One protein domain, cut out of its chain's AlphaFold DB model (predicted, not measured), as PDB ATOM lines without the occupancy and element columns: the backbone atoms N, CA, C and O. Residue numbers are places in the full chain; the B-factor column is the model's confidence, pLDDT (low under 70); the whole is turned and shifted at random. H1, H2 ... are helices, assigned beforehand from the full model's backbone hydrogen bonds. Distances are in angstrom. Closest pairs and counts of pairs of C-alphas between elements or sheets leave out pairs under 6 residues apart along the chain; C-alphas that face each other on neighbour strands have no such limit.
ATOM      1  N   HIS A 604     574.375 507.554 400.489       95.12
ATOM      2  CA  HIS A 604     575.481 506.974 401.262       95.12
ATOM      3  C   HIS A 604     575.082 505.719 402.059       95.12
ATOM      4  O   HIS A 604     575.929 504.867 402.303       95.12
ATOM      5  N   GLU A 605     573.810 505.569 402.427       95.06
ATOM      6  CA  GLU A 605     573.294 504.387 403.131       95.06
ATOM      7  C   GLU A 605     573.113 503.216 402.156       95.06
ATOM      8  O   GLU A 605     573.422 502.078 402.502       95.06
ATOM      9  N   TYR A 606     572.737 503.487 400.901       95.81
ATOM     10  CA  TYR A 606     572.799 502.482 399.835       95.81
ATOM     11  C   TYR A 606     574.233 502.008 399.580       95.81
ATOM     12  O   TYR A 606     574.460 500.807 399.462       95.81
ATOM     13  N   LEU A 607     575.212 502.919 399.541       95.62
ATOM     14  CA  LEU A 607     576.626 502.542 399.425       95.62
ATOM     15  C   LEU A 607     577.085 501.687 400.612       95.62
ATOM     16  O   LEU A 607     577.681 500.632 400.408       95.62
ATOM     17  N   ALA A 608     576.752 502.092 401.840       94.25
ATOM     18  CA  ALA A 608     577.071 501.319 403.039       94.25
ATOM     19  C   ALA A 608     576.433 499.919 403.003       94.25
ATOM     20  O   ALA A 608     577.070 498.935 403.386       94.25
ATOM     21  N   PHE A 609     575.204 499.801 402.494       93.38
ATOM     22  CA  PHE A 609     574.544 498.514 402.299       93.38
ATOM     23  C   PHE A 609     575.252 497.648 401.247       93.38
ATOM     24  O   PHE A 609     575.431 496.454 401.470       93.38
ATOM     25  N   LEU A 610     575.711 498.225 400.132       91.56
ATOM     26  CA  LEU A 610     576.484 497.493 399.120       91.56
ATOM     27  C   LEU A 610     577.813 496.958 399.675       91.56
ATOM     28  O   LEU A 610     578.252 495.874 399.288       91.56
ATOM     29  N   GLU A 611     578.438 497.693 400.593       91.31
ATOM     30  CA  GLU A 611     579.703 497.310 401.228       91.31
ATOM     31  C   GLU A 611     579.518 496.266 402.340       91.31
ATOM     32  O   GLU A 611     580.301 495.320 402.446       91.31
ATOM     33  N   THR A 612     578.489 496.431 403.176       90.94
ATOM     34  CA  THR A 612     578.354 495.696 404.448       90.94
ATOM     35  C   THR A 612     577.193 494.705 404.491       90.94
ATOM     36  O   THR A 612     577.151 493.856 405.381       90.94
ATOM     37  N   GLY A 613     576.230 494.821 403.576       87.12
ATOM     38  CA  GLY A 613     574.956 494.102 403.613       87.12
ATOM     39  C   GLY A 613     573.979 494.583 404.696       87.12
ATOM     40  O   GLY A 613     572.945 493.947 404.888       87.12
ATOM     41  N   LYS A 614     574.276 495.669 405.427       86.88
ATOM     42  CA  LYS A 614     573.422 496.196 406.507       86.88
ATOM     43  C   LYS A 614     572.718 497.486 406.091       86.88
ATOM     44  O   LYS A 614     573.345 498.374 405.525       86.88
ATOM     45  N   CYS A 615     571.417 497.570 406.367       83.31
ATOM     46  CA  CYS A 615     570.581 498.740 406.100       83.31
ATOM     47  C   CYS A 615     569.853 499.148 407.381       83.31
ATOM     48  O   CYS A 615     569.153 498.330 407.977       83.31
ATOM     49  N   ASP A 616     569.958 500.422 407.756       83.75
ATOM     50  CA  ASP A 616     569.266 500.968 408.933       83.75
ATOM     51  C   ASP A 616     567.749 501.137 408.706       83.75
ATOM     52  O   ASP A 616     566.993 501.385 409.641       83.75
ATOM     53  N   PHE A 617     567.289 500.949 407.466       83.75
ATOM     54  CA  PHE A 617     565.897 501.097 407.035       83.75
ATOM     55  C   PHE A 617     565.286 499.758 406.610       83.75
ATOM     56  O   PHE A 617     564.620 499.664 405.577       83.75
ATOM     57  N   TYR A 618     565.513 498.703 407.393       82.19
ATOM     58  CA  TYR A 618     564.952 497.371 407.141       82.19
ATOM     59  C   TYR A 618     565.273 496.870 405.715       82.19
ATOM     60  O   TYR A 618     566.425 496.893 405.288       82.19
ATOM     61  N   SER A 619     564.263 496.427 404.958       86.88
ATOM     62  CA  SER A 619     564.405 495.937 403.581       86.88
ATOM     63  C   SER A 619     564.356 497.042 402.519       86.88
ATOM     64  O   SER A 619     564.377 496.746 401.327       86.88
ATOM     65  N   VAL A 620     564.308 498.325 402.898       89.75
ATOM     66  CA  VAL A 620     564.150 499.422 401.929       89.75
ATOM     67  C   VAL A 620     565.405 499.600 401.061       89.75
ATOM     68  O   VAL A 620     565.286 499.880 399.865       89.75
ATOM     69  N   CYS A 621     566.611 499.374 401.608       92.12
ATOM     70  CA  CYS A 621     567.831 499.396 400.791       92.12
ATOM     71  C   CYS A 621     567.832 498.271 399.742       92.12
ATOM     72  O   CYS A 621     568.134 498.507 398.571       92.12
ATOM     73  N   GLU A 622     567.436 497.065 400.163       91.00
ATOM     74  CA  GLU A 622     567.245 495.896 399.300       91.00
ATOM     75  C   GLU A 622     566.253 496.202 398.172       91.00
ATOM     76  O   GLU A 622     566.581 496.032 396.998       91.00
ATOM     77  N   GLN A 623     565.072 496.726 398.513       90.88
ATOM     78  CA  GLN A 623     564.044 497.070 397.533       90.88
ATOM     79  C   GLN A 623     564.526 498.130 396.543       90.88
ATOM     80  O   GLN A 623     564.245 498.014 395.354       90.88
ATOM     81  N   GLY A 624     565.280 499.133 397.002       93.44
ATOM     82  CA  GLY A 624     565.898 500.127 396.125       93.44
ATOM     83  C   GLY A 624     566.800 499.488 395.075       93.44
ATOM     84  O   GLY A 624     566.610 499.727 393.882       93.44
ATOM     85  N   ILE A 625     567.746 498.649 395.505       92.19
ATOM     86  CA  ILE A 625     568.715 497.997 394.609       92.19
ATOM     87  C   ILE A 625     568.035 497.042 393.630       92.19
ATOM     88  O   ILE A 625     568.420 496.997 392.463       92.19
ATOM     89  N   LEU A 626     567.029 496.295 394.088       90.00
ATOM     90  CA  LEU A 626     566.292 495.355 393.244       90.00
ATOM     91  C   LEU A 626     565.331 496.042 392.261       90.00
ATOM     92  O   LEU A 626     564.893 495.396 391.311       90.00
ATOM     93  N   ARG A 627     564.989 497.317 392.482       92.25
ATOM     94  CA  ARG A 627     564.035 498.075 391.659       92.25
ATOM     95  C   ARG A 627     564.724 499.214 390.906       92.25
ATOM     96  O   ARG A 627     565.446 498.974 389.941       92.25
ATOM     97  N   SER A 628     564.482 500.460 391.308       94.56
ATOM     98  CA  SER A 628     564.714 501.630 390.448       94.56
ATOM     99  C   SER A 628     565.838 502.535 390.916       94.56
ATOM    100  O   SER A 628     566.144 503.513 390.227       94.56
ATOM    101  N   LEU A 629     566.494 502.209 392.037       96.44
ATOM    102  CA  LEU A 629     567.588 503.007 392.587       96.44
ATOM    103  C   LEU A 629     568.617 503.338 391.518       96.44
ATOM    104  O   LEU A 629     568.995 504.491 391.385       96.44
ATOM    105  N   CYS A 630     569.052 502.351 390.738       96.69
ATOM    106  CA  CYS A 630     570.140 502.569 389.797       96.69
ATOM    107  C   CYS A 630     569.778 503.423 388.588       96.69
ATOM    108  O   CYS A 630     570.658 504.068 388.025       96.69
ATOM    109  N   GLN A 631     568.505 503.479 388.208       96.19
ATOM    110  CA  GLN A 631     568.060 504.398 387.165       96.19
ATOM    111  C   GLN A 631     568.066 505.831 387.706       96.19
ATOM    112  O   GLN A 631     568.710 506.705 387.128       96.19
ATOM    113  N   TYR A 632     567.463 506.037 388.877       97.31
ATOM    114  CA  TYR A 632     567.394 507.351 389.508       97.31
ATOM    115  C   TYR A 632     568.747 507.867 390.008       97.31
ATOM    116  O   TYR A 632     569.027 509.052 389.890       97.31
ATOM    117  N   ALA A 633     569.637 507.002 390.499       97.00
ATOM    118  CA  ALA A 633     570.971 507.390 390.950       97.00
ATOM    119  C   ALA A 633     571.834 507.940 389.804       97.00
ATOM    120  O   ALA A 633     572.577 508.896 390.013       97.00
ATOM    121  N   ARG A 634     571.711 507.377 388.593       96.31
ATOM    122  CA  ARG A 634     572.409 507.893 387.406       96.31
ATOM    123  C   ARG A 634     571.888 509.264 386.993       96.31
ATOM    124  O   ARG A 634     572.687 510.152 386.733       96.31
ATOM    125  N   GLU A 635     570.567 509.446 386.959       96.81
ATOM    126  CA  GLU A 635     569.959 510.753 386.671       96.81
ATOM    127  C   GLU A 635     570.364 511.800 387.714       96.81
ATOM    128  O   GLU A 635     570.774 512.906 387.376       96.81
ATOM    129  N   TRP A 636     570.292 511.430 388.990       97.19
ATOM    130  CA  TRP A 636     570.651 512.277 390.119       97.19
ATOM    131  C   TRP A 636     572.117 512.733 390.072       97.19
ATOM    132  O   TRP A 636     572.401 513.912 390.291       97.19
ATOM    133  N   ALA A 637     573.040 511.832 389.719       97.75
ATOM    134  CA  ALA A 637     574.466 512.135 389.633       97.75
ATOM    135  C   ALA A 637     574.812 513.193 388.569       97.75
ATOM    136  O   ALA A 637     575.805 513.902 388.729       97.75
ATOM    137  N   VAL A 638     573.978 513.376 387.537       97.69
ATOM    138  CA  VAL A 638     574.161 514.437 386.524       97.69
ATOM    139  C   VAL A 638     574.101 515.834 387.149       97.69
ATOM    140  O   VAL A 638     574.772 516.750 386.677       97.69
ATOM    141  N   PHE A 639     573.329 516.018 388.223       97.94
ATOM    142  CA  PHE A 639     573.177 517.322 388.872       97.94
ATOM    143  C   PHE A 639     574.299 517.636 389.870       97.94
ATOM    144  O   PHE A 639     574.519 518.800 390.203       97.94
ATOM    145  N   ILE A 640     575.023 516.628 390.349       97.69
ATOM    146  CA  ILE A 640     576.096 516.778 391.342       97.69
ATOM    147  C   ILE A 640     577.317 515.909 391.001       97.69
ATOM    148  O   ILE A 640     577.745 515.090 391.816       97.69
ATOM    149  N   PRO A 641     577.905 516.069 389.801       97.06
ATOM    150  CA  PRO A 641     579.011 515.221 389.351       97.06
ATOM    151  C   PRO A 641     580.297 515.422 390.172       97.06
ATOM    152  O   PRO A 641     581.203 514.599 390.115       97.06
ATOM    153  N   ASP A 642     580.373 516.522 390.921       96.94
ATOM    154  CA  ASP A 642     581.443 516.904 391.842       96.94
ATOM    155  C   ASP A 642     581.346 516.224 393.219       96.94
ATOM    156  O   ASP A 642     582.296 516.285 394.000       96.94
ATOM    157  N   GLU A 643     580.230 515.562 393.534       97.50
ATOM    158  CA  GLU A 643     580.020 514.904 394.824       97.50
ATOM    159  C   GLU A 643     580.421 513.424 394.768       97.50
ATOM    160  O   GLU A 643     579.818 512.615 394.062       97.50
ATOM    161  N   VAL A 644     581.399 513.028 395.590       97.06
ATOM    162  CA  VAL A 644     581.971 511.665 395.592       97.06
ATOM    163  C   VAL A 644     580.908 510.579 395.788       97.06
ATOM    164  O   VAL A 644     580.968 509.522 395.164       97.06
ATOM    165  N   VAL A 645     579.914 510.826 396.647       97.19
ATOM    166  CA  VAL A 645     578.797 509.896 396.878       97.19
ATOM    167  C   VAL A 645     577.982 509.646 395.605       97.19
ATOM    168  O   VAL A 645     577.539 508.520 395.380       97.19
ATOM    169  N   ALA A 646     577.829 510.660 394.752       97.00
ATOM    170  CA  ALA A 646     577.085 510.569 393.506       97.00
ATOM    171  C   ALA A 646     577.834 509.734 392.472       97.00
ATOM    172  O   ALA A 646     577.275 508.774 391.940       97.00
ATOM    173  N   THR A 647     579.121 510.029 392.268       96.44
ATOM    174  CA  THR A 647     579.988 509.254 391.371       96.44
ATOM    175  C   THR A 647     580.057 507.792 391.811       96.44
ATOM    176  O   THR A 647     579.750 506.900 391.027       96.44
ATOM    177  N   ARG A 648     580.335 507.527 393.097       97.81
ATOM    178  CA  ARG A 648     580.449 506.154 393.619       97.81
ATOM    179  C   ARG A 648     579.155 505.356 393.487       97.81
ATOM    180  O   ARG A 648     579.210 504.169 393.158       97.81
ATOM    181  N   LEU A 649     577.999 505.967 393.762       97.25
ATOM    182  CA  LEU A 649     576.716 505.271 393.640       97.25
ATOM    183  C   LEU A 649     576.360 505.022 392.171       97.25
ATOM    184  O   LEU A 649     575.932 503.919 391.842       97.25
ATOM    185  N   SER A 650     576.587 505.998 391.289       96.62
ATOM    186  CA  SER A 650     576.394 505.844 389.843       96.62
ATOM    187  C   SER A 650     577.280 504.734 389.260       96.62
ATOM    188  O   SER A 650     576.794 503.878 388.512       96.62
ATOM    189  N   ASP A 651     578.550 504.678 389.664       96.19
ATOM    190  CA  ASP A 651     579.489 503.633 389.254       96.19
ATOM    191  C   ASP A 651     579.025 502.267 389.751       96.19
ATOM    192  O   ASP A 651     578.856 501.340 388.958       96.19
ATOM    193  N   SER A 652     578.725 502.151 391.049       96.06
ATOM    194  CA  SER A 652     578.192 500.917 391.645       96.06
ATOM    195  C   SER A 652     576.940 500.441 390.910       96.06
ATOM    196  O   SER A 652     576.787 499.258 390.619       96.06
ATOM    197  N   CYS A 653     576.069 501.371 390.530       95.81
ATOM    198  CA  CYS A 653     574.869 501.068 389.773       95.81
ATOM    199  C   CYS A 653     575.126 500.640 388.328       95.81
ATOM    200  O   CYS A 653     574.357 499.843 387.797       95.81
ATOM    201  N   SER A 654     576.209 501.098 387.706       94.06
ATOM    202  CA  SER A 654     576.641 500.606 386.394       94.06
ATOM    203  C   SER A 654     577.094 499.141 386.473       94.06
ATOM    204  O   SER A 654     576.735 498.332 385.615       94.06
ATOM    205  N   TRP A 655     577.779 498.755 387.557       93.44
ATOM    206  CA  TRP A 655     578.115 497.351 387.829       93.44
ATOM    207  C   TRP A 655     576.868 496.504 388.107       93.44
ATOM    208  O   TRP A 655     576.717 495.426 387.539       93.44
ATOM    209  N   LEU A 656     575.946 497.003 388.932       91.31
ATOM    210  CA  LEU A 656     574.718 496.290 389.300       91.31
ATOM    211  C   LEU A 656     573.741 496.113 388.129       91.31
ATOM    212  O   LEU A 656     572.940 495.185 388.148       91.31
ATOM    213  N   THR A 657     573.817 496.937 387.078       88.25
ATOM    214  CA  THR A 657     573.038 496.688 385.852       88.25
ATOM    215  C   THR A 657     573.534 495.499 385.028       88.25
ATOM    216  O   THR A 657     572.817 495.048 384.136       88.25
ATOM    217  N   ASN A 658     574.722 494.956 385.314       91.69
ATOM    218  CA  ASN A 658     575.181 493.718 384.696       91.69
ATOM    219  C   ASN A 658     574.506 492.506 385.379       91.69
ATOM    220  O   ASN A 658     574.730 492.286 386.575       91.69
ATOM    221  N   PRO A 659     573.736 491.673 384.647       89.81
ATOM    222  CA  PRO A 659     572.993 490.557 385.238       89.81
ATOM    223  C   PRO A 659     573.869 489.545 385.985       89.81
ATOM    224  O   PRO A 659     573.450 489.000 387.004       89.81
ATOM    225  N   THR A 660     575.099 489.306 385.519       91.38
ATOM    226  CA  THR A 660     576.039 488.379 386.165       91.38
ATOM    227  C   THR A 660     576.492 488.912 387.519       91.38
ATOM    228  O   THR A 660     576.520 488.169 388.501       91.38
ATOM    229  N   ILE A 661     576.811 490.205 387.597       88.69
ATOM    230  CA  ILE A 661     577.226 490.848 388.848       88.69
ATOM    231  C   ILE A 661     576.052 490.940 389.816       88.69
ATOM    232  O   ILE A 661     576.226 490.636 390.995       88.69
ATOM    233  N   MET A 662     574.854 491.270 389.326       88.44
ATOM    234  CA  MET A 662     573.643 491.262 390.145       88.44
ATOM    235  C   MET A 662     573.365 489.870 390.724       88.44
ATOM    236  O   MET A 662     573.105 489.759 391.916       88.44
ATOM    237  N   ALA A 663     573.497 488.800 389.935       87.81
ATOM    238  CA  ALA A 663     573.306 487.434 390.423       87.81
ATOM    239  C   ALA A 663     574.332 487.046 391.507       87.81
ATOM    240  O   ALA A 663     573.981 486.419 392.509       87.81
ATOM    241  N   VAL A 664     575.602 487.441 391.344       86.81
ATOM    242  CA  VAL A 664     576.642 487.237 392.370       86.81
ATOM    243  C   VAL A 664     576.328 488.036 393.631       86.81
ATOM    244  O   VAL A 664     576.438 487.502 394.736       86.81
ATOM    245  N   PHE A 665     575.921 489.297 393.472       84.81
ATOM    246  CA  PHE A 665     575.528 490.159 394.578       84.81
ATOM    247  C   PHE A 665     574.363 489.538 395.349       84.81
ATOM    248  O   PHE A 665     574.519 489.287 396.538       84.81
ATOM    249  N   GLN A 666     573.278 489.172 394.661       86.38
ATOM    250  CA  GLN A 666     572.104 488.497 395.222       86.38
ATOM    251  C   GLN A 666     572.467 487.232 395.997       86.38
ATOM    252  O   GLN A 666     572.048 487.052 397.138       86.38
ATOM    253  N   LYS A 667     573.326 486.381 395.423       85.88
ATOM    254  CA  LYS A 667     573.805 485.170 396.096       85.88
ATOM    255  C   LYS A 667     574.595 485.479 397.371       85.88
ATOM    256  O   LYS A 667     574.463 484.753 398.351       85.88
ATOM    257  N   LYS A 668     575.433 486.522 397.365       82.62
ATOM    258  CA  LYS A 668     576.287 486.896 398.507       82.62
ATOM    259  C   LYS A 668     575.493 487.546 399.640       82.62
ATOM    260  O   LYS A 668     575.796 487.308 400.803       82.62
ATOM    261  N   THR A 669     574.520 488.383 399.301       79.56
ATOM    262  CA  THR A 669     573.707 489.132 400.269       79.56
ATOM    263  C   THR A 669     572.443 488.389 400.692       79.56
ATOM    264  O   THR A 669     571.784 488.812 401.635       79.56
ATOM    265  N   GLY A 670     572.108 487.281 400.023       81.12
ATOM    266  CA  GLY A 670     570.859 486.557 400.245       81.12
ATOM    267  C   GLY A 670     569.632 487.294 399.703       81.12
ATOM    268  O   GLY A 670     568.513 486.930 400.058       81.12
ATOM    269  N   LEU A 671     569.826 488.314 398.860       78.56
ATOM    270  CA  LEU A 671     568.738 489.055 398.228       78.56
ATOM    271  C   LEU A 671     568.059 488.164 397.199       78.56
ATOM    272  O   LEU A 671     568.658 487.784 396.192       78.56
ATOM    273  N   VAL A 672     566.795 487.843 397.438       73.31
ATOM    274  CA  VAL A 672     565.985 487.073 396.496       73.31
ATOM    275  C   VAL A 672     565.139 488.064 395.699       73.31
ATOM    276  O   VAL A 672     564.480 488.907 396.312       73.31
ATOM    277  N   PRO A 673     565.109 487.994 394.351       67.25
ATOM    278  CA  PRO A 673     564.135 488.750 393.576       67.25
ATOM    279  C   PRO A 673     562.739 488.413 394.105       67.25
ATOM    280  O   PRO A 673     562.305 487.267 394.004       67.25
ATOM    281  N   GLN A 674     562.050 489.374 394.723       58.06
ATOM    282  CA  GLN A 674     560.695 489.130 395.209       58.06
ATOM    283  C   GLN A 674     559.785 488.862 394.007       58.06
ATOM    284  O   GLN A 674     559.351 489.788 393.321       58.06
ATOM    285  N   SER A 675     559.470 487.591 393.754       46.75
ATOM    286  CA  SER A 675     558.328 487.233 392.925       46.75
ATOM    287  C   SER A 675     557.067 487.565 393.724       46.75
ATOM    288  O   SER A 675     556.711 486.838 394.646       46.75
ATOM    289  N   THR A 676     556.415 488.668 393.356       48.22
ATOM    290  CA  THR A 676     555.064 489.100 393.767       48.22
ATOM    291  C   THR A 676     554.833 489.433 395.251       48.22
ATOM    292  O   THR A 676     555.061 488.623 396.132       48.22
ATOM    293  N   ALA A 677     554.309 490.651 395.461       45.44
ATOM    294  CA  ALA A 677     553.624 491.208 396.635       45.44
ATOM    295  C   ALA A 677     554.176 490.883 398.039       45.44
ATOM    296  O   ALA A 677     554.114 489.759 398.520       45.44
ATOM    297  N   VAL A 678     554.578 491.936 398.764       49.19
ATOM    298  CA  VAL A 678     554.735 491.880 400.226       49.19
ATOM    299  C   VAL A 678     553.429 491.339 400.835       49.19
ATOM    300  O   VAL A 678     552.385 491.958 400.597       49.19
ATOM    301  N   PRO A 679     553.472 490.222 401.582       48.25
ATOM    302  CA  PRO A 679     552.313 489.658 402.266       48.25
ATOM    303  C   PRO A 679     551.561 490.704 403.114       48.25
ATOM    304  O   PRO A 679     552.179 491.588 403.713       48.25
ATOM    305  N   ASP A 680     550.223 490.647 403.124       50.66
ATOM    306  CA  ASP A 680     549.361 491.650 403.780       50.66
ATOM    307  C   ASP A 680     549.574 491.741 405.305       50.66
ATOM    308  O   ASP A 680     549.389 492.805 405.895       50.66
ATOM    309  N   ASP A 681     550.041 490.664 405.934       44.75
ATOM    310  CA  ASP A 681     550.421 490.605 407.349       44.75
ATOM    311  C   ASP A 681     551.655 491.475 407.660       44.75
ATOM    312  O   ASP A 681     551.667 492.208 408.651       44.75
ATOM    313  N   LYS A 682     552.653 491.513 406.766       47.88
ATOM    314  CA  LYS A 682     553.807 492.417 406.911       47.88
ATOM    315  C   LYS A 682     553.448 493.885 406.680       47.88
ATOM    316  O   LYS A 682     554.092 494.755 407.262       47.88
ATOM    317  N   LYS A 683     552.412 494.189 405.887       51.12
ATOM    318  CA  LYS A 683     551.922 495.573 405.722       51.12
ATOM    319  C   LYS A 683     551.360 496.129 407.035       51.12
ATOM    320  O   LYS A 683     551.612 497.288 407.360       51.12
ATOM    321  N   GLN A 684     550.654 495.305 407.813       41.72
ATOM    322  CA  GLN A 684     550.159 495.694 409.141       41.72
ATOM    323  C   GLN A 684     551.294 495.881 410.151       41.72
ATOM    324  O   GLN A 684     551.264 496.842 410.917       41.72
ATOM    325  N   GLU A 685     552.330 495.040 410.108       41.06
ATOM    326  CA  GLU A 685     553.479 495.149 411.018       41.06
ATOM    327  C   GLU A 685     554.292 496.440 410.799       41.06
ATOM    328  O   GLU A 685     554.712 497.075 411.767       41.06
ATOM    329  N   PHE A 686     554.453 496.880 409.542       46.78
ATOM    330  CA  PHE A 686     555.053 498.182 409.215       46.78
ATOM    331  C   PHE A 686     554.184 499.367 409.660       46.78
ATOM    332  O   PHE A 686     554.728 500.401 410.030       46.78
ATOM    333  N   THR A 687     552.857 499.214 409.657       44.09
ATOM    334  CA  THR A 687     551.919 500.276 410.064       44.09
ATOM    335  C   THR A 687     551.807 500.394 411.592       44.09
ATOM    336  O   THR A 687     551.569 501.479 412.101       44.09
ATOM    337  N   GLN A 688     551.978 499.292 412.334       37.75
ATOM    338  CA  GLN A 688     551.884 499.261 413.805       37.75
ATOM    339  C   GLN A 688     553.202 499.572 414.530       37.75
ATOM    340  O   GLN A 688     553.174 499.934 415.703       37.75
ATOM    341  N   LYS A 689     554.358 499.396 413.870       41.28
ATOM    342  CA  LYS A 689     555.686 499.731 414.425       41.28
ATOM    343  C   LYS A 689     556.151 501.159 414.089       41.28
ATOM    344  O   LYS A 689     557.275 501.515 414.442       41.28
ATOM    345  N   GLN A 690     555.306 501.945 413.420       42.81
ATOM    346  CA  GLN A 690     555.413 503.404 413.299       42.81
ATOM    347  C   GLN A 690     554.574 504.063 414.400       42.81
ATOM    348  O   GLN A 690     555.085 504.997 415.056       42.81
TER     349      GLN A 690
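AT A GLANCE: This is residues 604 to 690 of the 690 residues of a protein of Gonium pectorale (UniProt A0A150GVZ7). A compact body of five short crossed helices, H1 to H5, has a free tail with H6 that sticks out. In the body H3 and H4 form a helical hairpin, H1 packs on H4, H2 lies nearest to the mean of the C-alphas, and H5 turns off at the end of H4. The printed part has 87 residues with six named helices, in the order H1 to H6, and no named strand; the class is all helix. It is only just compact, close to loose, with a radius of gyration of the C-alphas of 14.3 A and spans of 43 by 30 by 22 A, and residues 675 to 690 stand free.

HOW THE PARTS SIT: H1, residues 604 to 612, and H2, residues 620 to 626, only just touch, with 3 pairs of C-alphas within 8 A; the closest are those of Tyr 606 and Cys 621, 5.9 A apart, and the lines are about perpendicular at 75 degrees. H3, residues 629 to 639, meets H2 only through their link. H4, residues 644 to 656, is the hub, touching H1, H3 and H5, residues 659 to 669. H3 and H4 are a hairpin, opposite ways at a tilt of 37 degrees, only just steep, with the C-alphas of Ala 637 and Ala 646 closest at 4.9 A. H4 touches H1 with residues 645 to 649 alone, the same way at a steep tilt of 51 degrees; the closest C-alphas are those of His 604 and Val 645, 6.2 A apart. H4 and H5 touch only at the corner, and only just, with 3 pairs of C-alphas within 8 A; those of Leu 656 and Met 662 are closest at 5.2 A, and the lines are about perpendicular at 74 degrees. H2 and H5 are near each other, with 5 pairs of C-alphas within 10 A. H6, residues 680 to 688, touches no helix. Every O i to N i+4 pair is within hydrogen-bond range in H1, H2, H4, H5 and H6; in H3 it is 4 of 7.

IN THESE COORDINATES: H1 begins at C-alpha 604, (575.481, 506.974, 401.262), and is 12.1 A long; H2 is 9.8 A. H3 is 15.8 A long, and H4, the longest helix by residues, is 18.1 A, from C-alpha 644 at (581.971, 511.665, 395.592). H5 is 15.1 A and H6 12.8 A long, with C-alpha 688 at (551.884, 499.261, 413.805).

THE WHOLE: The C-alphas of Asp 642 and Asp 681 are the two farthest apart, at 43.5 A. The body without residues 675 to 690 spans 33 by 26 by 18 A. The printed part has no cut and no long link, and it ends at residue 690, the chain's last. The mean pLDDT of the printed part is 82.6; residues 673 to 690 are under 70, and H6 has a mean of 45 in this predicted model.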